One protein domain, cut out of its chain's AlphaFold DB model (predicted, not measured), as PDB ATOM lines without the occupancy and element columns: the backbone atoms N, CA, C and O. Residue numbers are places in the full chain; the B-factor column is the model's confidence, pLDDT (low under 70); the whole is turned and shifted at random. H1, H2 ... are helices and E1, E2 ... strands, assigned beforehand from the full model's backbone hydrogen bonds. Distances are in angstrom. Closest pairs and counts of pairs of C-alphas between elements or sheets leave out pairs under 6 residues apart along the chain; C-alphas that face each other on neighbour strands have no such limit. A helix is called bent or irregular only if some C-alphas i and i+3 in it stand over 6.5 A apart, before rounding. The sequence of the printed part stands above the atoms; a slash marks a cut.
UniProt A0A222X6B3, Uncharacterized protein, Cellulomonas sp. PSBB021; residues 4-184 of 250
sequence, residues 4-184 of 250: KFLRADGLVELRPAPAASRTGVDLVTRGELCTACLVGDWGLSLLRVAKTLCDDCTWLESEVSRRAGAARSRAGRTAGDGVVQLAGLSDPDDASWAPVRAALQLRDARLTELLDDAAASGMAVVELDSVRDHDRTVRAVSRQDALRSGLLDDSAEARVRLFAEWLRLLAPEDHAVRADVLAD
ATOM      1  N   LYS A   4     120.698  79.623 354.411       36.38
ATOM      2  CA  LYS A   4     122.071  80.016 354.735       36.38
ATOM      3  C   LYS A   4     122.146  80.288 356.232       36.38
ATOM      4  O   LYS A   4     121.437  81.166 356.719       36.38
ATOM      5  N   PHE A   5     123.019  79.585 356.938       40.53
ATOM      6  CA  PHE A   5     123.264  79.793 358.358       40.53
ATOM      7  C   PHE A   5     124.714  80.206 358.572       40.53
ATOM      8  O   PHE A   5     125.637  79.548 358.102       40.53
ATOM      9  N   LEU A   6     124.912  81.315 359.277       32.91
ATOM     10  CA  LEU A   6     126.230  81.727 359.738       32.91
ATOM     11  C   LEU A   6     126.509  81.021 361.068       32.91
ATOM     12  O   LEU A   6     125.804  81.247 362.055       32.91
ATOM     13  N   ARG A   7     127.518  80.154 361.092       40.28
ATOM     14  CA  ARG A   7     128.030  79.530 362.311       40.28
ATOM     15  C   ARG A   7     128.714  80.562 363.201       40.28
ATOM     16  O   ARG A   7     129.172  81.609 362.750       40.28
ATOM     17  N   ALA A   8     128.840  80.221 364.479       33.03
ATOM     18  CA  ALA A   8     129.524  81.054 365.467       33.03
ATOM     19  C   ALA A   8     131.032  81.242 365.187       33.03
ATOM     20  O   ALA A   8     131.621  82.188 365.695       33.03
ATOM     21  N   ASP A   9     131.642  80.378 364.369       35.97
ATOM     22  CA  ASP A   9     133.033  80.481 363.894       35.97
ATOM     23  C   ASP A   9     133.177  81.315 362.600       35.97
ATOM     24  O   ASP A   9     134.265  81.403 362.035       35.97
ATOM     25  N   GLY A  10     132.093  81.944 362.129       32.50
ATOM     26  CA  GLY A  10     132.088  82.797 360.938       32.50
ATOM     27  C   GLY A  10     131.924  82.046 359.614       32.50
ATOM     28  O   GLY A  10     131.898  82.680 358.558       32.50
ATOM     29  N   LEU A  11     131.772  80.717 359.635       36.19
ATOM     30  CA  LEU A  11     131.518  79.921 358.434       36.19
ATOM     31  C   LEU A  11     130.040  79.965 358.037       36.19
ATOM     32  O   LEU A  11     129.149  79.734 358.850       36.19
ATOM     33  N   VAL A  12     129.770  80.229 356.758       36.59
ATOM     34  CA  VAL A  12     128.416  80.133 356.198       36.59
ATOM     35  C   VAL A  12     128.171  78.699 355.737       36.59
ATOM     36  O   VAL A  12     128.713  78.261 354.719       36.59
ATOM     37  N   GLU A  13     127.334  77.983 356.477       39.66
ATOM     38  CA  GLU A  13     126.777  76.699 356.070       39.66
ATOM     39  C   GLU A  13     125.525  76.925 355.219       39.66
ATOM     40  O   GLU A  13     124.638  77.716 355.548       39.66
ATOM     41  N   LEU A  14     125.445  76.218 354.099       39.00
ATOM     42  CA  LEU A  14     124.226  76.074 353.322       39.00
ATOM     43  C   LEU A  14     123.567  74.783 353.793       39.00
ATOM     44  O   LEU A  14     124.039  73.687 353.505       39.00
ATOM     45  N   ARG A  15     122.455  74.891 354.514       40.94
ATOM     46  CA  ARG A  15     121.640  73.714 354.788       40.94
ATOM     47  C   ARG A  15     120.768  73.471 353.555       40.94
ATOM     48  O   ARG A  15     120.102  74.410 353.098       40.94
ATOM     49  N   PRO A  16     120.765  72.261 352.967       39.81
ATOM     50  CA  PRO A  16     119.793  71.940 351.935       39.81
ATOM     51  C   PRO A  16     118.390  72.247 352.470       39.81
ATOM     52  O   PRO A  16     118.100  71.984 353.638       39.81
ATOM     53  N   ALA A  17     117.518  72.810 351.631       36.47
ATOM     54  CA  ALA A  17     116.105  72.933 351.981       36.47
ATOM     55  C   ALA A  17     115.583  71.551 352.419       36.47
ATOM     56  O   ALA A  17     115.995  70.561 351.808       36.47
ATOM     57  N   PRO A  18     114.622  71.443 353.352       39.69
ATOM     58  CA  PRO A  18     114.029  70.153 353.727       39.69
ATOM     59  C   PRO A  18     113.481  69.359 352.520       39.69
ATOM     60  O   PRO A  18     113.336  68.144 352.586       39.69
ATOM     61  N   ALA A  19     113.261  70.004 351.367       35.38
ATOM     62  CA  ALA A  19     112.914  69.342 350.112       35.38
ATOM     63  C   ALA A  19     114.014  68.433 349.512       35.38
ATOM     64  O   ALA A  19     113.667  67.494 348.804       35.38
ATOM     65  N   ALA A  20     115.303  68.656 349.802       37.00
ATOM     66  CA  ALA A  20     116.390  67.761 349.379       37.00
ATOM     67  C   ALA A  20     116.486  66.490 350.247       37.00
ATOM     68  O   ALA A  20     117.201  65.561 349.900       37.00
ATOM     69  N   SER A  21     115.723  66.425 351.349       40.84
ATOM     70  CA  SER A  21     115.600  65.248 352.222       40.84
ATOM     71  C   SER A  21     114.403  64.349 351.886       40.84
ATOM     72  O   SER A  21     114.101  63.428 352.639       40.84
ATOM     73  N   ARG A  22     113.696  64.594 350.770       37.47
ATOM     74  CA  ARG A  22     112.403  63.944 350.466       37.47
ATOM     75  C   ARG A  22     112.448  62.415 350.340       37.47
ATOM     76  O   ARG A  22     111.388  61.807 350.404       37.47
ATOM     77  N   THR A  23     113.621  61.800 350.200       42.75
ATOM     78  CA  THR A  23     113.772  60.335 350.176       42.75
ATOM     79  C   THR A  23     114.391  59.755 351.449       42.75
ATOM     80  O   THR A  23     114.308  58.549 351.646       42.75
ATOM     81  N   GLY A  24     115.001  60.570 352.318       48.88
ATOM     82  CA  GLY A  24     115.738  60.081 353.491       48.88
ATOM     83  C   GLY A  24     116.991  59.247 353.171       48.88
ATOM     84  O   GLY A  24     117.538  58.629 354.080       48.88
ATOM     85  N   VAL A  25     117.442  59.216 351.909       53.66
ATOM     86  CA  VAL A  25     118.595  58.418 351.461       53.66
ATOM     87  C   VAL A  25     119.804  59.325 351.235       53.66
ATOM     88  O   VAL A  25     119.738  60.250 350.428       53.66
ATOM     89  N   ASP A  26     120.903  59.040 351.938       69.38
ATOM     90  CA  ASP A  26     122.210  59.678 351.729       69.38
ATOM     91  C   ASP A  26     122.861  59.094 350.463       69.38
ATOM     92  O   ASP A  26     123.141  57.891 350.394       69.38
ATOM     93  N   LEU A  27     123.035  59.924 349.433       67.06
ATOM     94  CA  LEU A  27     123.556  59.513 348.128       67.06
ATOM     95  C   LEU A  27     125.012  59.943 347.976       67.06
ATOM     96  O   LEU A  27     125.368  61.094 348.203       67.06
ATOM     97  N   VAL A  28     125.848  59.025 347.499       64.44
ATOM     98  CA  VAL A  28     127.219  59.330 347.097       64.44
ATOM     99  C   VAL A  28     127.211  59.877 345.675       64.44
ATOM    100  O   VAL A  28     126.906  59.150 344.730       64.44
ATOM    101  N   THR A  29     127.570  61.153 345.519       63.34
ATOM    102  CA  THR A  29     127.722  61.829 344.220       63.34
ATOM    103  C   THR A  29     129.175  62.251 343.962       63.34
ATOM    104  O   THR A  29     129.987  62.351 344.887       63.34
ATOM    105  N   ARG A  30     129.510  62.570 342.700       59.72
ATOM    106  CA  ARG A  30     130.855  62.973 342.217       59.72
ATOM    107  C   ARG A  30     131.457  64.262 342.823       59.72
ATOM    108  O   ARG A  30     132.405  64.810 342.276       59.72
ATOM    109  N   GLY A  31     130.969  64.794 343.943       61.50
ATOM    110  CA  GLY A  31     131.503  66.058 344.471       61.50
ATOM    111  C   GLY A  31     131.459  66.264 345.973       61.50
ATOM    112  O   GLY A  31     131.944  67.299 346.436       61.50
ATOM    113  N   GLU A  32     130.843  65.368 346.736       68.44
ATOM    114  CA  GLU A  32     130.487  65.623 348.143       68.44
ATOM    115  C   GLU A  32     131.436  64.976 349.139       68.44
ATOM    116  O   GLU A  32     131.415  65.318 350.316       68.44
ATOM    117  N   LEU A  33     132.325  64.114 348.653       79.19
ATOM    118  CA  LEU A  33     133.211  63.336 349.493       79.19
ATOM    119  C   LEU A  33     134.622  63.914 349.540       79.19
ATOM    120  O   LEU A  33     135.129  64.525 348.592       79.19
ATOM    121  N   CYS A  34     135.266  63.688 350.679       88.12
ATOM    122  CA  CYS A  34     136.694  63.848 350.890       88.12
ATOM    123  C   CYS A  34     137.480  63.177 349.762       88.12
ATOM    124  O   CYS A  34     137.268  61.999 349.479       88.12
ATOM    125  N   THR A  35     138.428  63.899 349.165       91.31
ATOM    126  CA  THR A  35     139.271  63.343 348.095       91.31
ATOM    127  C   THR A  35     140.187  62.222 348.592       91.31
ATOM    128  O   THR A  35     140.554  61.354 347.808       91.31
ATOM    129  N   ALA A  36     140.511  62.204 349.892       93.19
ATOM    130  CA  ALA A  36     141.327  61.160 350.501       93.19
ATOM    131  C   ALA A  36     140.520  59.921 350.894       93.19
ATOM    132  O   ALA A  36     140.817  58.833 350.416       93.19
ATOM    133  N   CYS A  37     139.515  60.071 351.765       92.06
ATOM    134  CA  CYS A  37     138.848  58.922 352.385       92.06
ATOM    135  C   CYS A  37     137.534  58.497 351.735       92.06
ATOM    136  O   CYS A  37     137.000  57.481 352.148       92.06
ATOM    137  N   LEU A  38     136.977  59.276 350.800       87.62
ATOM    138  CA  LEU A  38     135.697  58.991 350.127       87.62
ATOM    139  C   LEU A  38     134.486  58.755 351.057       87.62
ATOM    140  O   LEU A  38     133.441  58.300 350.612       87.62
ATOM    141  N   VAL A  39     134.596  59.078 352.348       83.94
ATOM    142  CA  VAL A  39     133.525  58.853 353.335       83.94
ATOM    143  C   VAL A  39     133.128  60.143 354.035       83.94
ATOM    144  O   VAL A  39     131.946  60.380 354.255       83.94
ATOM    145  N   GLY A  40     134.100  60.969 354.425       78.56
ATOM    146  CA  GLY A  40     133.812  62.243 355.074       78.56
ATOM    147  C   GLY A  40     133.188  63.224 354.088       78.56
ATOM    148  O   GLY A  40     133.756  63.441 353.016       78.56
ATOM    149  N   ASP A  41     132.059  63.817 354.464       72.81
ATOM    150  CA  ASP A  41     131.455  64.926 353.735       72.81
ATOM    151  C   ASP A  41     131.947  66.283 354.263       72.81
ATOM    152  O   ASP A  41     132.756  66.371 355.194       72.81
ATOM    153  N   TRP A  42     131.496  67.350 353.613       61.16
ATOM    154  CA  TRP A  42     131.893  68.724 353.911       61.16
ATOM    155  C   TRP A  42     130.729  69.654 354.237       61.16
ATOM    156  O   TRP A  42     130.930  70.868 354.348       61.16
ATOM    157  N   GLY A  43     129.511  69.121 354.294       55.62
ATOM    158  CA  GLY A  43     128.304  69.905 354.070       55.62
ATOM    159  C   GLY A  43     128.369  70.747 352.780       55.62
ATOM    160  O   GLY A  43     129.334  70.741 352.005       55.62
ATOM    161  N   LEU A  44     127.322  71.526 352.519       49.97
ATOM    162  CA  LEU A  44     127.372  72.549 351.478       49.97
ATOM    163  C   LEU A  44     127.931  73.834 352.116       49.97
ATOM    164  O   LEU A  44     127.265  74.456 352.936       49.97
ATOM    165  N   SER A  45     129.139  74.270 351.756       52.38
ATOM    166  CA  SER A  45     129.646  75.606 352.119       52.38
ATOM    167  C   SER A  45     130.224  76.325 350.900       52.38
ATOM    168  O   SER A  45     130.654  75.695 349.935       52.38
ATOM    169  N   LEU A  46     130.234  77.662 350.919       45.84
ATOM    170  CA  LEU A  46     130.782  78.478 349.822       45.84
ATOM    171  C   LEU A  46     132.308  78.315 349.652       45.84
ATOM    172  O   LEU A  46     132.830  78.574 348.574       45.84
ATOM    173  N   LEU A  47     133.015  77.819 350.673       55.72
ATOM    174  CA  LEU A  47     134.463  77.555 350.644       55.72
ATOM    175  C   LEU A  47     134.828  76.197 350.013       55.72
ATOM    176  O   LEU A  47     135.994  75.803 349.993       55.72
ATOM    177  N   ARG A  48     133.839  75.468 349.482       58.31
ATOM    178  CA  ARG A  48     133.976  74.104 348.946       58.31
ATOM    179  C   ARG A  48     134.915  73.985 347.743       58.31
ATOM    180  O   ARG A  48     135.399  72.893 347.480       58.31
ATOM    181  N   VAL A  49     135.196  75.076 347.029       61.22
ATOM    182  CA  VAL A  49     136.005  75.040 345.795       61.22
ATOM    183  C   VAL A  49     137.444  74.572 346.061       61.22
ATOM    184  O   VAL A  49     137.995  73.843 345.244       61.22
ATOM    185  N   ALA A  50     138.027  74.917 347.214       66.12
ATOM    186  CA  ALA A  50     139.409  74.561 347.566       66.12
ATOM    187  C   ALA A  50     139.529  73.448 348.627       66.12
ATOM    188  O   ALA A  50     140.638  73.037 348.965       66.12
ATOM    189  N   LYS A  51     138.414  72.965 349.195       77.38
ATOM    190  CA  LYS A  51     138.430  71.962 350.275       77.38
ATOM    191  C   LYS A  51     138.580  70.546 349.674       77.38
ATOM    192  O   LYS A  51     137.680  70.065 348.993       77.38
ATOM    193  N   THR A  52     139.709  69.875 349.942       86.12
ATOM    194  CA  THR A  52     140.053  68.517 349.439       86.12
ATOM    195  C   THR A  52     140.088  67.396 350.499       86.12
ATOM    196  O   THR A  52     139.692  66.270 350.188       86.12
ATOM    197  N   LEU A  53     140.396  67.694 351.768       88.75
ATOM    198  CA  LEU A  53     140.308  66.782 352.929       88.75
ATOM    199  C   LEU A  53     139.216  67.112 353.974       88.75
ATOM    200  O   LEU A  53     139.291  68.172 354.593       88.75
ATOM    201  N   CYS A  54     138.281  66.195 354.268       88.00
ATOM    202  CA  CYS A  54     137.304  66.368 355.365       88.00
ATOM    203  C   CYS A  54     137.979  66.652 356.722       88.00
ATOM    204  O   CYS A  54     139.187  66.463 356.871       88.00
ATOM    205  N   ASP A  55     137.209  67.071 357.727       87.69
ATOM    206  CA  ASP A  55     137.766  67.525 359.010       87.69
ATOM    207  C   ASP A  55     138.598  66.434 359.712       87.69
ATOM    208  O   ASP A  55     139.716  66.706 360.146       87.69
ATOM    209  N   ASP A  56     138.144  65.180 359.690       92.00
ATOM    210  CA  ASP A  56     138.910  64.029 360.190       92.00
ATOM    211  C   ASP A  56     140.222  63.805 359.418       92.00
ATOM    212  O   ASP A  56     141.251  63.502 360.013       92.00
ATOM    213  N   CYS A  57     140.211  63.932 358.085       94.31
ATOM    214  CA  CYS A  57     141.423  63.779 357.269       94.31
ATOM    215  C   CYS A  57     142.376  64.967 357.438       94.31
ATOM    216  O   CYS A  57     143.589  64.790 357.387       94.31
ATOM    217  N   THR A  58     141.846  66.165 357.683       92.25
ATOM    218  CA  THR A  58     142.633  67.353 358.035       92.25
ATOM    219  C   THR A  58     143.276  67.191 359.413       92.25
ATOM    220  O   THR A  58     144.447  67.535 359.613       92.25
ATOM    221  N   TRP A  59     142.532  66.643 360.376       94.38
ATOM    222  CA  TRP A  59     143.076  66.276 361.678       94.38
ATOM    223  C   TRP A  59     144.153  65.196 361.532       94.38
ATOM    224  O   TRP A  59     145.251  65.371 362.057       94.38
ATOM    225  N   LEU A  60     143.893  64.143 360.750       96.81
ATOM    226  CA  LEU A  60     144.839  63.050 360.516       96.81
ATOM    227  C   LEU A  60     146.134  63.550 359.866       96.81
ATOM    228  O   LEU A  60     147.215  63.208 360.331       96.81
ATOM    229  N   GLU A  61     146.050  64.415 358.854       96.25
ATOM    230  CA  GLU A  61     147.223  65.054 358.248       96.25
ATOM    231  C   GLU A  61     148.052  65.817 359.288       96.25
ATOM    232  O   GLU A  61     149.286  65.743 359.299       96.25
ATOM    233  N   SER A  62     147.375  66.553 360.171       95.62
ATOM    234  CA  SER A  62     148.023  67.318 361.238       95.62
ATOM    235  C   SER A  62     148.720  66.400 362.231       95.62
ATOM    236  O   SER A  62     149.860  66.660 362.606       95.62
ATOM    237  N   GLU A  63     148.054  65.323 362.631       97.88
ATOM    238  CA  GLU A  63     148.574  64.351 363.581       97.88
ATOM    239  C   GLU A  63     149.768  63.580 363.009       97.88
ATOM    240  O   GLU A  63     150.796  63.458 363.674       97.88
ATOM    241  N   VAL A  64     149.681  63.134 361.754       98.00
ATOM    242  CA  VAL A  64     150.786  62.471 361.051       98.00
ATOM    243  C   VAL A  64     151.974  63.419 360.907       98.00
ATOM    244  O   VAL A  64     153.097  63.046 361.233       98.00
ATOM    245  N   SER A  65     151.740  64.663 360.477       97.19
ATOM    246  CA  SER A  65     152.811  65.656 360.311       97.19
ATOM    247  C   SER A  65     153.481  65.988 361.649       97.19
ATOM    248  O   SER A  65     154.705  66.044 361.727       97.19
ATOM    249  N   ARG A  66     152.695  66.112 362.726       97.88
ATOM    250  CA  ARG A  66     153.199  66.321 364.090       97.88
ATOM    251  C   ARG A  66     154.072  65.158 364.559       97.88
ATOM    252  O   ARG A  66     155.151  65.402 365.088       97.88
ATOM    253  N   ARG A  67     153.624  63.909 364.377       98.19
ATOM    254  CA  ARG A  67     154.392  62.710 364.762       98.19
ATOM    255  C   ARG A  67     155.663  62.535 363.930       98.19
ATOM    256  O   ARG A  67     156.667  62.100 364.475       98.19
ATOM    257  N   ALA A  68     155.624  62.908 362.653       97.06
ATOM    258  CA  ALA A  68     156.771  62.847 361.748       97.06
ATOM    259  C   ALA A  68     157.748  64.031 361.906       97.06
ATOM    260  O   ALA A  68     158.778  64.059 361.242       97.06
ATOM    261  N   GLY A  69     157.432  65.035 362.736       97.19
ATOM    262  CA  GLY A  69     158.256  66.242 362.867       97.19
ATOM    263  C   GLY A  69     158.320  67.088 361.587       97.19
ATOM    264  O   GLY A  69     159.303  67.789 361.364       97.19
ATOM    265  N   ALA A  70     157.287  67.021 360.742       94.81
ATOM    266  CA  ALA A  70     157.239  67.669 359.434       94.81
ATOM    267  C   ALA A  70     156.168  68.771 359.370       94.81
ATOM    268  O   ALA A  70     155.138  68.717 360.047       94.81
ATOM    269  N   ALA A  71     156.376  69.769 358.505       92.75
ATOM    270  CA  ALA A  71     155.326  70.722 358.132       92.75
ATOM    271  C   ALA A  71     154.218  70.010 357.344       92.75
ATOM    272  O   ALA A  71     154.520  69.039 356.664       92.75
ATOM    273  N   ARG A  72     152.961  70.481 357.397       89.81
ATOM    274  CA  ARG A  72     151.825  69.873 356.663       89.81
ATOM    275  C   ARG A  72     152.097  69.737 355.158       89.81
ATOM    276  O   ARG A  72     152.831  70.542 354.589       89.81
ATOM    277  N   SER A  73     151.472  68.737 354.535       89.62
ATOM    278  CA  SER A  73     151.604  68.506 353.099       89.62
ATOM    279  C   SER A  73     150.921  69.617 352.301       89.62
ATOM    280  O   SER A  73     149.958  70.244 352.751       89.62
ATOM    281  N   ARG A  74     151.421  69.853 351.087       85.94
ATOM    282  CA  ARG A  74     150.759  70.719 350.099       85.94
ATOM    283  C   ARG A  74     149.778  69.957 349.202       85.94
ATOM    284  O   ARG A  74     149.111  70.582 348.378       85.94
ATOM    285  N   ALA A  75     149.664  68.637 349.357       88.81
ATOM    286  CA  ALA A  75     148.736  67.816 348.589       88.81
ATOM    287  C   ALA A  75     147.307  68.370 348.692       88.81
ATOM    288  O   ALA A  75     146.809  68.665 349.780       88.81
ATOM    289  N   GLY A  76     146.647  68.553 347.544       86.00
ATOM    290  CA  GLY A  76     145.276  69.059 347.498       86.00
ATOM    291  C   GLY A  76     145.078  70.473 348.059       86.00
ATOM    292  O   GLY A  76     143.948  70.807 348.414       86.00
ATOM    293  N   ARG A  77     146.122  71.303 348.177       85.75
ATOM    294  CA  ARG A  77     146.033  72.689 348.674       85.75
ATOM    295  C   ARG A  77     146.584  73.665 347.639       85.75
ATOM    296  O   ARG A  77     147.503  73.330 346.896       85.75
ATOM    297  N   THR A  78     146.027  74.874 347.588       81.81
ATOM    298  CA  THR A  78     146.599  75.929 346.746       81.81
ATOM    299  C   THR A  78     147.951  76.377 347.299       81.81
ATOM    300  O   THR A  78     148.200  76.307 348.502       81.81
ATOM    301  N   ALA A  79     148.841  76.837 346.420       70.00
ATOM    302  CA  ALA A  79     150.200  77.242 346.791       70.00
ATOM    303  C   ALA A  79     150.282  78.567 347.586       70.00
ATOM    304  O   ALA A  79     151.378  78.980 347.954       70.00
ATOM    305  N   GLY A  80     149.156  79.248 347.829       61.44
ATOM    306  CA  GLY A  80     149.119  80.560 348.477       61.44
ATOM    307  C   GLY A  80     149.307  80.498 349.995       61.44
ATOM    308  O   GLY A  80     148.678  79.687 350.673       61.44
ATOM    309  N   ASP A  81     150.127  81.406 350.527       55.28
ATOM    310  CA  ASP A  81     150.494  81.559 351.945       55.28
ATOM    311  C   ASP A  81     149.317  81.999 352.845       55.28
ATOM    312  O   ASP A  81     149.305  83.080 353.430       55.28
ATOM    313  N   GLY A  82     148.279  81.168 352.961       52.78
ATOM    314  CA  GLY A  82     147.142  81.407 353.854       52.78
ATOM    315  C   GLY A  82     146.063  82.351 353.310       52.78
ATOM    316  O   GLY A  82     145.103  82.643 354.023       52.78
ATOM    317  N   VAL A  83     146.164  82.794 352.052       58.12
ATOM    318  CA  VAL A  83     145.100  83.561 351.384       58.12
ATOM    319  C   VAL A  83     144.083  82.601 350.771       58.12
ATOM    320  O   VAL A  83     144.420  81.769 349.929       58.12
ATOM    321  N   VAL A  84     142.817  82.732 351.174       60.78
ATOM    322  CA  VAL A  84     141.707  81.981 350.575       60.78
ATOM    323  C   VAL A  84     141.531  82.434 349.125       60.78
ATOM    324  O   VAL A  84     141.035  83.528 348.861       60.78
ATOM    325  N   GLN A  85     141.923  81.583 348.180       63.78
ATOM    326  CA  GLN A  85     141.641  81.785 346.763       63.78
ATOM    327  C   GLN A  85     140.258  81.215 346.432       63.78
ATOM    328  O   GLN A  85     139.969  80.047 346.694       63.78
ATOM    329  N   LEU A  86     139.387  82.059 345.875       63.84
ATOM    330  CA  LEU A  86     138.000  81.713 345.533       63.84
ATOM    331  C   LEU A  86     137.769  81.559 344.019       63.84
ATOM    332  O   LEU A  86     136.668  81.204 343.605       63.84
ATOM    333  N   ALA A  87     138.793  81.812 343.200       66.00
ATOM    334  CA  ALA A  87     138.751  81.738 341.741       66.00
ATOM    335  C   ALA A  87     140.046  81.107 341.203       66.00
ATOM    336  O   ALA A  87     141.088  81.244 341.840       66.00
ATOM    337  N   GLY A  88     139.955  80.418 340.058       70.25
ATOM    338  CA  GLY A  88     141.088  79.768 339.373       70.25
ATOM    339  C   GLY A  88     140.991  78.239 339.258       70.25
ATOM    340  O   GLY A  88     141.703  77.641 338.463       70.25
ATOM    341  N   LEU A  89     140.053  77.580 339.958       73.81
ATOM    342  CA  LEU A  89     139.911  76.115 339.873       73.81
ATOM    343  C   LEU A  89     139.658  75.619 338.437       73.81
ATOM    344  O   LEU A  89     140.219  74.601 338.033       73.81
ATOM    345  N   SER A  90     138.814  76.335 337.691       75.31
ATOM    346  CA  SER A  90     138.462  76.010 336.303       75.31
ATOM    347  C   SER A  90     139.480  76.509 335.277       75.31
ATOM    348  O   SER A  90     139.325  76.201 334.100       75.31
ATOM    349  N   ASP A  91     140.476  77.291 335.700       80.69
ATOM    350  CA  ASP A  91     141.546  77.772 334.833       80.69
ATOM    351  C   ASP A  91     142.662  76.713 334.794       80.69
ATOM    352  O   ASP A  91     143.336  76.501 335.809       80.69
ATOM    353  N   PRO A  92     142.844  75.991 333.673       79.62
ATOM    354  CA  PRO A  92     143.851  74.939 333.583       79.62
ATOM    355  C   PRO A  92     145.280  75.477 333.727       79.62
ATOM    356  O   PRO A  92     146.138  74.735 334.219       79.62
ATOM    357  N   ASP A  93     145.509  76.745 333.375       84.00
ATOM    358  CA  ASP A  93     146.829  77.374 333.326       84.00
ATOM    359  C   ASP A  93     147.242  77.976 334.679       84.00
ATOM    360  O   ASP A  93     148.422  78.245 334.917       84.00
ATOM    361  N   ASP A  94     146.301  78.124 335.620       84.62
ATOM    362  CA  ASP A  94     146.615  78.569 336.975       84.62
ATOM    363  C   ASP A  94     147.311  77.448 337.767       84.62
ATOM    364  O   ASP A  94     146.680  76.548 338.342       84.62
ATOM    365  N   ALA A  95     148.644  77.508 337.801       85.50
ATOM    366  CA  ALA A  95     149.500  76.553 338.496       85.50
ATOM    367  C   ALA A  95     149.234  76.483 340.011       85.50
ATOM    368  O   ALA A  95     149.494  75.449 340.629       85.50
ATOM    369  N   SER A  96     148.678  77.538 340.622       84.50
ATOM    370  CA  SER A  96     148.396  77.553 342.063       84.50
ATOM    371  C   SER A  96     147.289  76.572 342.461       84.50
ATOM    372  O   SER A  96     147.283  76.087 343.593       84.50
ATOM    373  N   TRP A  97     146.410  76.216 341.518       86.00
ATOM    374  CA  TRP A  97     145.308  75.265 341.694       86.00
ATOM    375  C   TRP A  97     145.627  73.846 341.224       86.00
ATOM    376  O   TRP A  97     144.820  72.940 341.452       86.00
ATOM    377  N   ALA A  98     146.789  73.617 340.603       88.12
ATOM    378  CA  ALA A  98     147.166  72.303 340.087       88.12
ATOM    379  C   ALA A  98     147.077  71.178 341.146       88.12
ATOM    380  O   ALA A  98     146.479  70.144 340.837       88.12
ATOM    381  N   PRO A  99     147.528  71.361 342.410       89.69
ATOM    382  CA  PRO A  99     147.391  70.319 343.434       89.69
ATOM    383  C   PRO A  99     145.933  70.017 343.806       89.69
ATOM    384  O   PRO A  99     145.579  68.866 344.061       89.69
ATOM    385  N   VAL A 100     145.065  71.037 343.823       88.94
ATOM    386  CA  VAL A 100     143.625  70.869 344.089       88.94
ATOM    387  C   VAL A 100     142.965  70.119 342.934       88.94
ATOM    388  O   VAL A 100     142.230  69.164 343.177       88.94
ATOM    389  N   ARG A 101     143.257  70.497 341.681       88.75
ATOM    390  CA  ARG A 101     142.751  69.793 340.491       88.75
ATOM    391  C   ARG A 101     143.166  68.325 340.490       88.75
ATOM    392  O   ARG A 101     142.306  67.476 340.283       88.75
ATOM    393  N   ALA A 102     144.428  68.026 340.794       91.75
ATOM    394  CA  ALA A 102     144.919  66.652 340.889       91.75
ATOM    395  C   ALA A 102     144.160  65.837 341.955       91.75
ATOM    396  O   ALA A 102     143.736  64.713 341.692       91.75
ATOM    397  N   ALA A 103     143.904  66.419 343.133       92.06
ATOM    398  CA  ALA A 103     143.128  65.758 344.185       92.06
ATOM    399  C   ALA A 103     141.670  65.483 343.774       92.06
ATOM    400  O   ALA A 103     141.128  64.419 344.078       92.06
ATOM    401  N   LEU A 104     141.031  66.427 343.077       88.38
ATOM    402  CA  LEU A 104     139.669  66.252 342.567       88.38
ATOM    403  C   LEU A 104     139.615  65.195 341.459       88.38
ATOM    404  O   LEU A 104     138.741  64.338 341.498       88.38
ATOM    405  N   GLN A 105     140.575  65.203 340.530       90.31
ATOM    406  CA  GLN A 105     140.686  64.189 339.478       90.31
ATOM    407  C   GLN A 105     140.874  62.785 340.063       90.31
ATOM    408  O   GLN A 105     140.185  61.856 339.646       90.31
ATOM    409  N   LEU A 106     141.745  62.633 341.068       92.31
ATOM    410  CA  LEU A 106     141.941  61.358 341.758       92.31
ATOM    411  C   LEU A 106     140.653  60.872 342.438       92.31
ATOM    412  O   LEU A 106     140.300  59.698 342.334       92.31
ATOM    413  N   ARG A 107     139.924  61.771 343.112       90.25
ATOM    414  CA  ARG A 107     138.622  61.441 343.707       90.25
ATOM    415  C   ARG A 107     137.630  60.983 342.642       90.25
ATOM    416  O   ARG A 107     136.953  59.981 342.838       90.25
ATOM    417  N   ASP A 108     137.524  61.721 341.544       87.56
ATOM    418  CA  ASP A 108     136.540  61.447 340.499       87.56
ATOM    419  C   ASP A 108     136.836  60.118 339.784       87.56
ATOM    420  O   ASP A 108     135.900  59.383 339.459       87.56
ATOM    421  N   ALA A 109     138.115  59.766 339.612       90.38
ATOM    422  CA  ALA A 109     138.540  58.453 339.127       90.38
ATOM    423  C   ALA A 109     138.101  57.332 340.087       90.38
ATOM    424  O   ALA A 109     137.356  56.444 339.679       90.38
ATOM    425  N   ARG A 110     138.438  57.439 341.380       90.88
ATOM    426  CA  ARG A 110     138.055  56.439 342.397       90.88
ATOM    427  C   ARG A 110     136.542  56.286 342.555       90.88
ATOM    428  O   ARG A 110     136.041  55.186 342.745       90.88
ATOM    429  N   LEU A 111     135.789  57.385 342.479       86.12
ATOM    430  CA  LEU A 111     134.325  57.327 342.525       86.12
ATOM    431  C   LEU A 111     133.738  56.678 341.275       86.12
ATOM    432  O   LEU A 111     132.689  56.055 341.362       86.12
ATOM    433  N   THR A 112     134.386  56.830 340.121       87.94
ATOM    434  CA  THR A 112     133.959  56.143 338.900       87.94
ATOM    435  C   THR A 112     134.135  54.637 339.051       87.94
ATOM    436  O   THR A 112     133.164  53.917 338.849       87.94
ATOM    437  N   GLU A 113     135.304  54.190 339.517       90.50
ATOM    438  CA  GLU A 113     135.573  52.776 339.818       90.50
ATOM    439  C   GLU A 113     134.558  52.216 340.823       90.50
ATOM    440  O   GLU A 113     133.898  51.221 340.547       90.50
ATOM    441  N   LEU A 114     134.320  52.921 341.933       88.56
ATOM    442  CA  LEU A 114     133.339  52.509 342.940       88.56
ATOM    443  C   LEU A 114     131.922  52.359 342.370       88.56
ATOM    444  O   LEU A 114     131.190  51.443 342.744       88.56
ATOM    445  N   LEU A 115     131.501  53.275 341.497       86.12
ATOM    446  CA  LEU A 115     130.177  53.225 340.874       86.12
ATOM    447  C   LEU A 115     130.072  52.090 339.847       86.12
ATOM    448  O   LEU A 115     128.982  51.542 339.664       86.12
ATOM    449  N   ASP A 116     131.171  51.750 339.177       90.00
ATOM    450  CA  ASP A 116     131.256  50.601 338.275       90.00
ATOM    451  C   ASP A 116     131.196  49.285 339.058       90.00
ATOM    452  O   ASP A 116     130.386  48.419 338.722       90.00
ATOM    453  N   ASP A 117     131.924  49.183 340.171       90.25
ATOM    454  CA  ASP A 117     131.870  48.036 341.082       90.25
ATOM    455  C   ASP A 117     130.484  47.871 341.721       90.25
ATOM    456  O   ASP A 117     129.970  46.754 341.844       90.25
ATOM    457  N   ALA A 118     129.826  48.979 342.079       85.00
ATOM    458  CA  ALA A 118     128.455  48.973 342.581       85.00
ATOM    459  C   ALA A 118     127.472  48.426 341.538       85.00
ATOM    460  O   ALA A 118     126.654  47.559 341.855       85.00
ATOM    461  N   ALA A 119     127.580  48.888 340.289       83.44
ATOM    462  CA  ALA A 119     126.752  48.390 339.195       83.44
ATOM    463  C   ALA A 119     127.005  46.896 338.931       83.44
ATOM    464  O   ALA A 119     126.052  46.125 338.805       83.44
ATOM    465  N   ALA A 120     128.271  46.468 338.913       89.44
ATOM    466  CA  ALA A 120     128.654  45.067 338.739       89.44
ATOM    467  C   ALA A 120     128.146  44.168 339.880       89.44
ATOM    468  O   ALA A 120     127.776  43.017 339.649       89.44
ATOM    469  N   SER A 121     128.059  44.710 341.096       84.44
ATOM    470  CA  SER A 121     127.526  44.031 342.284       84.44
ATOM    471  C   SER A 121     125.990  44.023 342.352       84.44
ATOM    472  O   SER A 121     125.420  43.566 343.342       84.44
ATOM    473  N   GLY A 122     125.301  44.537 341.325       78.81
ATOM    474  CA  GLY A 122     123.838  44.574 341.255       78.81
ATOM    475  C   GLY A 122     123.188  45.650 342.128       78.81
ATOM    476  O   GLY A 122     121.989  45.580 342.397       78.81
ATOM    477  N   MET A 123     123.954  46.642 342.590       79.19
ATOM    478  CA  MET A 123     123.414  47.765 343.353       79.19
ATOM    479  C   MET A 123     122.718  48.766 342.431       79.19
ATOM    480  O   MET A 123     123.127  48.987 341.290       79.19
ATOM    481  N   ALA A 124     121.675  49.418 342.945       74.00
ATOM    482  CA  ALA A 124     120.974  50.460 342.208       74.00
ATOM    483  C   ALA A 124     121.864  51.706 342.071       74.00
ATOM    484  O   ALA A 124     122.073  52.448 343.033       74.00
ATOM    485  N   VAL A 125     122.364  51.934 340.857       76.75
ATOM    486  CA  VAL A 125     123.033  53.178 340.474       76.75
ATOM    487  C   VAL A 125     122.013  54.063 339.772       76.75
ATOM    488  O   VAL A 125     121.429  53.668 338.765       76.75
ATOM    489  N   VAL A 126     121.778  55.249 340.323       75.19
ATOM    490  CA  VAL A 126     120.833  56.225 339.774       75.19
ATOM    491  C   VAL A 126     121.573  57.296 338.990       75.19
ATOM    492  O   VAL A 126     122.690  57.672 339.341       75.19
ATOM    493  N   GLU A 127     120.934  57.808 337.947       75.88
ATOM    494  CA  GLU A 127     121.390  58.988 337.223       75.88
ATOM    495  C   GLU A 127     120.628  60.214 337.726       75.88
ATOM    496  O   GLU A 127     119.399  60.236 337.743       75.88
ATOM    497  N   LEU A 128     121.369  61.216 338.191       68.38
ATOM    498  CA  LEU A 128     120.838  62.480 338.690       68.38
ATOM    499  C   LEU A 128     121.195  63.599 337.719       68.38
ATOM    500  O   LEU A 128     122.344  63.676 337.287       68.38
ATOM    501  N   ASP A 129     120.271  64.513 337.445       64.00
ATOM    502  CA  ASP A 129     120.595  65.711 336.671       64.00
ATOM    503  C   ASP A 129     121.657  66.540 337.406       64.00
ATOM    504  O   ASP A 129     121.539  66.852 338.599       64.00
ATOM    505  N   SER A 130     122.721  66.912 336.700       60.56
ATOM    506  CA  SER A 130     123.749  67.782 337.250       60.56
ATOM    507  C   SER A 130     123.149  69.159 337.520       60.56
ATOM    508  O   SER A 130     122.671  69.864 336.634       60.56
ATOM    509  N   VAL A 131     123.255  69.602 338.774       56.88
ATOM    510  CA  VAL A 131     122.814  70.938 339.207       56.88
ATOM    511  C   VAL A 131     123.592  72.058 338.496       56.88
ATOM    512  O   VAL A 131     123.136  73.196 338.451       56.88
ATOM    513  N   ARG A 132     124.784  71.755 337.963       54.78
ATOM    514  CA  ARG A 132     125.637  72.721 337.251       54.78
ATOM    515  C   ARG A 132     125.432  72.722 335.740       54.78
ATOM    516  O   ARG A 132     125.826  73.689 335.102       54.78
ATOM    517  N   ASP A 133     124.888  71.643 335.192       53.50
ATOM    518  CA  ASP A 133     124.781  71.423 333.754       53.50
ATOM    519  C   ASP A 133     123.592  70.492 333.512       53.50
ATOM    520  O   ASP A 133     123.710  69.283 333.689       53.50
ATOM    521  N   HIS A 134     122.432  71.069 333.196       52.75
ATOM    522  CA  HIS A 134     121.168  70.334 333.083       52.75
ATOM    523  C   HIS A 134     121.163  69.282 331.961       52.75
ATOM    524  O   HIS A 134     120.283  68.430 331.958       52.75
ATOM    525  N   ASP A 135     122.166  69.298 331.077       50.66
ATOM    526  CA  ASP A 135     122.342  68.314 330.005       50.66
ATOM    527  C   ASP A 135     123.297  67.169 330.394       50.66
ATOM    528  O   ASP A 135     123.587  66.284 329.584       50.66
ATOM    529  N   ARG A 136     123.813  67.155 331.632       58.28
ATOM    530  CA  ARG A 136     124.686  66.089 332.141       58.28
ATOM    531  C   ARG A 136     124.031  65.326 333.277       58.28
ATOM    532  O   ARG A 136     123.655  65.919 334.283       58.28
ATOM    533  N   THR A 137     124.021  64.000 333.184       63.50
ATOM    534  CA  THR A 137     123.663  63.132 334.308       63.50
ATOM    535  C   THR A 137     124.897  62.745 335.129       63.50
ATOM    536  O   THR A 137     126.017  62.617 334.625       63.50
ATOM    537  N   VAL A 138     124.715  62.601 336.440       68.44
ATOM    538  CA  VAL A 138     125.726  62.146 337.397       68.44
ATOM    539  C   VAL A 138     125.238  60.851 338.023       68.44
ATOM    540  O   VAL A 138     124.159  60.806 338.609       68.44
ATOM    541  N   ARG A 139     126.055  59.801 337.922       76.69
ATOM    542  CA  ARG A 139     125.799  58.519 338.581       76.69
ATOM    543  C   ARG A 139     125.965  58.652 340.095       76.69
ATOM    544  O   ARG A 139     126.917  59.281 340.561       76.69
ATOM    545  N   ALA A 140     125.053  58.044 340.842       75.62
ATOM    546  CA  ALA A 140     125.062  58.027 342.295       75.62
ATOM    547  C   ALA A 140     124.595  56.674 342.840       75.62
ATOM    548  O   ALA A 140     123.816  55.967 342.203       75.62
ATOM    549  N   VAL A 141     125.050  56.334 344.042       77.94
ATOM    550  CA  VAL A 141     124.644  55.126 344.774       77.94
ATOM    551  C   VAL A 141     124.293  55.492 346.213       77.94
ATOM    552  O   VAL A 141     124.817  56.467 346.758       77.94
ATOM    553  N   SER A 142     123.403  54.722 346.841       80.88
ATOM    554  CA  SER A 142     123.145  54.829 348.281       80.88
ATOM    555  C   SER A 142     124.438  54.602 349.060       80.88
ATOM    556  O   SER A 142     125.074  53.550 348.942       80.88
ATOM    557  N   ARG A 143     124.817  55.574 349.895       81.31
ATOM    558  CA  ARG A 143     125.990  55.455 350.765       81.31
ATOM    559  C   ARG A 143     125.850  54.279 351.723       81.31
ATOM    560  O   ARG A 143     126.801  53.536 351.940       81.31
ATOM    561  N   GLN A 144     124.653  54.102 352.285       80.12
ATOM    562  CA  GLN A 144     124.365  53.010 353.208       80.12
ATOM    563  C   GLN A 144     124.505  51.652 352.521       80.12
ATOM    564  O   GLN A 144     124.979  50.701 353.136       80.12
ATOM    565  N   ASP A 145     124.104  51.545 351.257       80.25
ATOM    566  CA  ASP A 145     124.232  50.294 350.511       80.25
ATOM    567  C   ASP A 145     125.704  50.017 350.223       80.25
ATOM    568  O   ASP A 145     126.141  48.890 350.423       80.25
ATOM    569  N   ALA A 146     126.472  51.043 349.838       84.62
ATOM    570  CA  ALA A 146     127.906  50.925 349.578       84.62
ATOM    571  C   ALA A 146     128.702  50.535 350.835       84.62
ATOM    572  O   ALA A 146     129.623  49.730 350.753       84.62
ATOM    573  N   LEU A 147     128.320  51.048 352.009       86.25
ATOM    574  CA  LEU A 147     128.893  50.618 353.289       86.25
ATOM    575  C   LEU A 147     128.505  49.171 353.623       86.25
ATOM    576  O   LEU A 147     129.346  48.376 354.031       86.25
ATOM    577  N   ARG A 148     127.233  48.795 353.425       83.94
ATOM    578  CA  ARG A 148     126.748  47.432 353.708       83.94
ATOM    579  C   ARG A 148     127.352  46.374 352.786       83.94
ATOM    580  O   ARG A 148     127.536  45.245 353.228       83.94
ATOM    581  N   SER A 149     127.630  46.719 351.530       84.69
ATOM    582  CA  SER A 149     128.281  45.827 350.566       84.69
ATOM    583  C   SER A 149     129.802  45.773 350.724       84.69
ATOM    584  O   SER A 149     130.436  44.919 350.112       84.69
ATOM    585  N   GLY A 150     130.389  46.655 351.542       88.25
ATOM    586  CA  GLY A 150     131.837  46.764 351.728       88.25
ATOM    587  C   GLY A 150     132.565  47.511 350.605       88.25
ATOM    588  O   GLY A 150     133.792  47.522 350.596       88.25
ATOM    589  N   LEU A 151     131.842  48.149 349.676       87.62
ATOM    590  CA  LEU A 151     132.436  49.033 348.661       87.62
ATOM    591  C   LEU A 151     132.965  50.337 349.265       87.62
ATOM    592  O   LEU A 151     133.903  50.937 348.745       87.62
ATOM    593  N   LEU A 152     132.359  50.782 350.365       88.69
ATOM    594  CA  LEU A 152     132.908  51.809 351.238       88.69
ATOM    595  C   LEU A 152     133.225  51.199 352.597       88.69
ATOM    596  O   LEU A 152     132.454  50.401 353.124       88.69
ATOM    597  N   ASP A 153     134.326  51.648 353.185       90.88
ATOM    598  CA  ASP A 153     134.718  51.310 354.547       90.88
ATOM    599  C   ASP A 153     134.930  52.615 355.323       90.88
ATOM    600  O   ASP A 153     135.823  53.413 355.020       90.88
ATOM    601  N   ASP A 154     134.051  52.868 356.293       89.88
ATOM    602  CA  ASP A 154     134.094  54.052 357.147       89.88
ATOM    603  C   ASP A 154     134.910  53.854 358.430       89.88
ATOM    604  O   ASP A 154     135.010  54.784 359.239       89.88
ATOM    605  N   SER A 155     135.557  52.694 358.593       94.62
ATOM    606  CA  SER A 155     136.452  52.441 359.713       94.62
ATOM    607  C   SER A 155     137.620  53.426 359.736       94.62
ATOM    608  O   SER A 155     138.104  53.939 358.718       94.62
ATOM    609  N   ALA A 156     138.119  53.688 360.944       95.75
ATOM    610  CA  ALA A 156     139.278  54.550 361.129       95.75
ATOM    611  C   ALA A 156     140.524  53.969 360.436       95.75
ATOM    612  O   ALA A 156     141.312  54.718 359.863       95.75
ATOM    613  N   GLU A 157     140.681  52.646 360.430       97.31
ATOM    614  CA  GLU A 157     141.759  51.935 359.745       97.31
ATOM    615  C   GLU A 157     141.707  52.147 358.230       97.31
ATOM    616  O   GLU A 157     142.723  52.518 357.634       97.31
ATOM    617  N   ALA A 158     140.543  51.955 357.601       96.12
ATOM    618  CA  ALA A 158     140.382  52.207 356.172       96.12
ATOM    619  C   ALA A 158     140.645  53.671 355.830       96.12
ATOM    620  O   ALA A 158     141.382  53.963 354.888       96.12
ATOM    621  N   ARG A 159     140.148  54.600 356.653       96.19
ATOM    622  CA  ARG A 159     140.417  56.027 356.477       96.19
ATOM    623  C   ARG A 159     141.909  56.354 356.515       96.19
ATOM    624  O   ARG A 159     142.366  57.140 355.688       96.19
ATOM    625  N   VAL A 160     142.665  55.764 357.442       98.00
ATOM    626  CA  VAL A 160     144.121  55.964 357.525       98.00
ATOM    627  C   VAL A 160     144.825  55.403 356.289       98.00
ATOM    628  O   VAL A 160     145.655  56.100 355.710       98.00
ATOM    629  N   ARG A 161     144.465  54.194 355.837       97.81
ATOM    630  CA  ARG A 161     145.051  53.585 354.626       97.81
ATOM    631  C   ARG A 161     144.769  54.413 353.375       97.81
ATOM    632  O   ARG A 161     145.694  54.733 352.635       97.81
ATOM    633  N   LEU A 162     143.513  54.814 353.179       96.44
ATOM    634  CA  LEU A 162     143.095  55.641 352.047       96.44
ATOM    635  C   LEU A 162     143.778  57.012 352.062       96.44
ATOM    636  O   LEU A 162     144.164  57.516 351.008       96.44
ATOM    637  N   PHE A 163     143.977  57.599 353.246       97.25
ATOM    638  CA  PHE A 163     144.742  58.835 353.402       97.25
ATOM    639  C   PHE A 163     146.225  58.654 353.056       97.25
ATOM    640  O   PHE A 163     146.775  59.471 352.319       97.25
ATOM    641  N   ALA A 164     146.865  57.587 353.543       97.81
ATOM    642  CA  ALA A 164     148.257  57.283 353.218       97.81
ATOM    643  C   ALA A 164     148.444  57.098 351.705       97.81
ATOM    644  O   ALA A 164     149.342  57.686 351.106       97.81
ATOM    645  N   GLU A 165     147.547  56.347 351.067       97.75
ATOM    646  CA  GLU A 165     147.570  56.130 349.624       97.75
ATOM    647  C   GLU A 165     147.322  57.423 348.839       97.75
ATOM    648  O   GLU A 165     148.036  57.710 347.881       97.75
ATOM    649  N   TRP A 166     146.346  58.231 349.259       97.00
ATOM    650  CA  TRP A 166     146.079  59.541 348.666       97.00
ATOM    651  C   TRP A 166     147.316  60.443 348.716       97.00
ATOM    652  O   TRP A 166     147.682  61.044 347.706       97.00
ATOM    653  N   LEU A 167     148.011  60.482 349.859       97.19
ATOM    654  CA  LEU A 167     149.231  61.270 350.003       97.19
ATOM    655  C   LEU A 167     150.354  60.721 349.118       97.19
ATOM    656  O   LEU A 167     151.033  61.492 348.451       97.19
ATOM    657  N   ARG A 168     150.510  59.394 349.054       97.75
ATOM    658  CA  ARG A 168     151.491  58.727 348.187       97.75
ATOM    659  C   ARG A 168     151.298  59.076 346.710       97.75
ATOM    660  O   ARG A 168     152.285  59.214 345.997       97.75
ATOM    661  N   LEU A 169     150.050  59.180 346.256       97.00
ATOM    662  CA  LEU A 169     149.720  59.472 344.859       97.00
ATOM    663  C   LEU A 169     149.880  60.956 344.508       97.00
ATOM    664  O   LEU A 169     150.286  61.266 343.393       97.00
ATOM    665  N   LEU A 170     149.557  61.866 345.431       95.81
ATOM    666  CA  LEU A 170     149.560  63.307 345.151       95.81
ATOM    667  C   LEU A 170     150.841  64.038 345.561       95.81
ATOM    668  O   LEU A 170     151.132  65.093 345.005       95.81
ATOM    669  N   ALA A 171     151.567  63.523 346.550       95.31
ATOM    670  CA  ALA A 171     152.807  64.103 347.058       95.31
ATOM    671  C   ALA A 171     153.731  62.982 347.582       95.31
ATOM    672  O   ALA A 171     153.864  62.794 348.798       95.31
ATOM    673  N   PRO A 172     154.345  62.189 346.682       96.81
ATOM    674  CA  PRO A 172     155.151  61.028 347.059       96.81
ATOM    675  C   PRO A 172     156.339  61.383 347.966       96.81
ATOM    676  O   PRO A 172     156.690  60.594 348.843       96.81
ATOM    677  N   GLU A 173     156.917  62.575 347.824       96.19
ATOM    678  CA  GLU A 173     157.988  63.081 348.686       96.19
ATOM    679  C   GLU A 173     157.480  63.346 350.110       96.19
ATOM    680  O   GLU A 173     158.104  62.929 351.087       96.19
ATOM    681  N   ASP A 174     156.304  63.970 350.245       95.75
ATOM    682  CA  ASP A 174     155.665  64.200 351.547       95.75
ATOM    683  C   ASP A 174     155.269  62.884 352.220       95.75
ATOM    684  O   ASP A 174     155.369  62.765 353.447       95.75
ATOM    685  N   HIS A 175     154.814  61.905 351.432       97.69
ATOM    686  CA  HIS A 175     154.539  60.555 351.908       97.69
ATOM    687  C   HIS A 175     155.813  59.876 352.414       97.69
ATOM    688  O   HIS A 175     155.790  59.298 353.495       97.69
ATOM    689  N   ALA A 176     156.925  59.966 351.676       97.62
ATOM    690  CA  ALA A 176     158.194  59.352 352.067       97.62
ATOM    691  C   ALA A 176     158.680  59.855 353.436       97.62
ATOM    692  O   ALA A 176     159.053  59.049 354.283       97.62
ATOM    693  N   VAL A 177     158.566  61.162 353.704       97.75
ATOM    694  CA  VAL A 177     158.895  61.764 355.015       97.75
ATOM    695  C   VAL A 177     158.020  61.219 356.156       97.75
ATOM    696  O   VAL A 177     158.414  61.251 357.319       97.75
ATOM    697  N   ARG A 178     156.820  60.721 355.846       97.81
ATOM    698  CA  ARG A 178     155.815  60.258 356.819       97.81
ATOM    699  C   ARG A 178     155.626  58.746 356.833       97.81
ATOM    700  O   ARG A 178     154.749  58.274 357.556       97.81
ATOM    701  N   ALA A 179     156.394  58.004 356.037       97.62
ATOM    702  CA  ALA A 179     156.125  56.600 355.748       97.62
ATOM    703  C   ALA A 179     156.069  55.749 357.024       97.62
ATOM    704  O   ALA A 179     155.114  54.998 357.205       97.62
ATOM    705  N   ASP A 180     157.011  55.945 357.950       97.94
ATOM    706  CA  ASP A 180     157.066  55.198 359.213       97.94
ATOM    707  C   ASP A 180     155.837  55.452 360.099       97.94
ATOM    708  O   ASP A 180     155.287  54.530 360.695       97.94
ATOM    709  N   VAL A 181     155.356  56.699 360.151       98.12
ATOM    710  CA  VAL A 181     154.151  57.057 360.915       98.12
ATOM    711  C   VAL A 181     152.903  56.480 360.252       98.12
ATOM    712  O   VAL A 181     152.032  55.952 360.940       98.12
ATOM    713  N   LEU A 182     152.806  56.581 358.925       98.00
ATOM    714  CA  LEU A 182     151.673  56.073 358.148       98.00
ATOM    715  C   LEU A 182     151.607  54.539 358.131       98.00
ATOM    716  O   LEU A 182     150.522  53.988 357.950       98.00
ATOM    717  N   ALA A 183     152.734  53.856 358.352       97.81
ATOM    718  CA  ALA A 183     152.786  52.407 358.491       97.81
ATOM    719  C   ALA A 183     152.100  51.910 359.779       97.81
ATOM    720  O   ALA A 183     151.531  50.817 359.783       97.81
ATOM    721  N   ASP A 184     152.074  52.716 360.849       98.12
ATOM    722  CA  ASP A 184     151.381  52.390 362.105       98.12
ATOM    723  C   ASP A 184     149.878  52.724 362.041       98.12
ATOM    724  O   ASP A 184     149.331  53.574 362.758       98.12
TER     725      ASP A 184
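What this domain is: This is residues 4 to 184 of the 250 residues of an uncharacterized protein of Cellulomonas sp. PSBB021 (UniProt A0A222X6B3). One long helix, H4, runs along the model; a helical hairpin of H6 and H7, with H3 about perpendicular to both, is found toward its first part, and a hairpin of two strands, E3 and E4, packs by its residues 111 to 119. The unnamed stretch 22 to 45 passes through the middle, coming within 2 A of the mean of the C-alphas, while the small strand hairpin E1 and E2 lies at the periphery and residues 18 to 24 stick out. The printed part has 181 residues with seven named helices and four named strands, which follow along the chain as E1 E2 H1 H2 H3 H4 E3 E4 H5 H6 H7; there are two antiparallel two-stranded sheets, E1 - E2 and E3 - E4, and the class is mixed, helices and strands. The whole is compact, with a radius of gyration of the C-alphas of 17.1 A and spans of 47 by 36 by 35 A.

Where its parts are: E1, residues 4 to 6, begins with C-alpha 4 at (122.071, 80.016, 354.735). E2 is residues 12 to 15, H1 18 to 21 and H2 46 to 49. H3, residues 55 to 67, is 18.2 A long. H4, residues 95 to 120, is 37.8 A long and starts with C-alpha 95 at (149.500, 76.553, 338.496). E3, residues 125 to 130, measures 15.0 A, and E4, residues 133 to 142, measures 22.1 A and bends by 81 degrees at residue 136. H5 is residues 143 to 148. H6, residues 156 to 170, is 20.9 A long; H7, residues 172 to 183, is 14.5 A long and ends with C-alpha 183 at (152.786, 52.407, 358.491). H2, H4 and H7 are irregular: C-alphas 46 and 49 are 7.4 A apart, 96 and 99 7.4 A, 177 and 180 8.0 A.

How they stand to each other: H6 is the hub. It forms a helical hairpin with H7, at a shallow tilt of 21 degrees, opposite ways; the closest C-alphas, of Arg 168 and His 175, are 5.1 A apart. H3 touches H7 about perpendicular, at 85 degrees, closest at the C-alphas of Val 64 and Val 181, 6.4 A. H6 only just touches H3, with 3 pairs of C-alphas within 8 A, closest Cys 57 and Phe 163 at 7.1 A. H6 also only just touches H4, with 3 such pairs, closest Ala 103 and Leu 170 at 7.0 A. The closest C-alphas of H4 and E4, of Leu 115 and Val 141, are 7.0 A apart. In the hairpin E3 and E4, N 128 and O 138 are 2.9 A apart; in the hairpin E1 and E2, N 5 and O 13 are 2.8 A apart, both within hydrogen-bond range. H5 is close to but not clearly touching H4, with the C-alphas of Ala 118 and Ala 146 at 7.3 A. H1 and H2 touch no helix. Every O i to N i+4 pair is within hydrogen-bond range in H3, H5 and H6, against 20 of 22 in H4 and 6 of 8 in H7; H1 and H2 are too short for such a pair.

The domain as a whole: The C-alphas farthest apart, of Gly 69 and Asp 135, are 48.7 A apart. The printed part has no cut; the links H1 to H2 and H3 to H4 are long. Mean pLDDT of the printed part is 77.3, with residues 4 to 32, 42 to 50, 80 to 87 and 128 to 138 under 70.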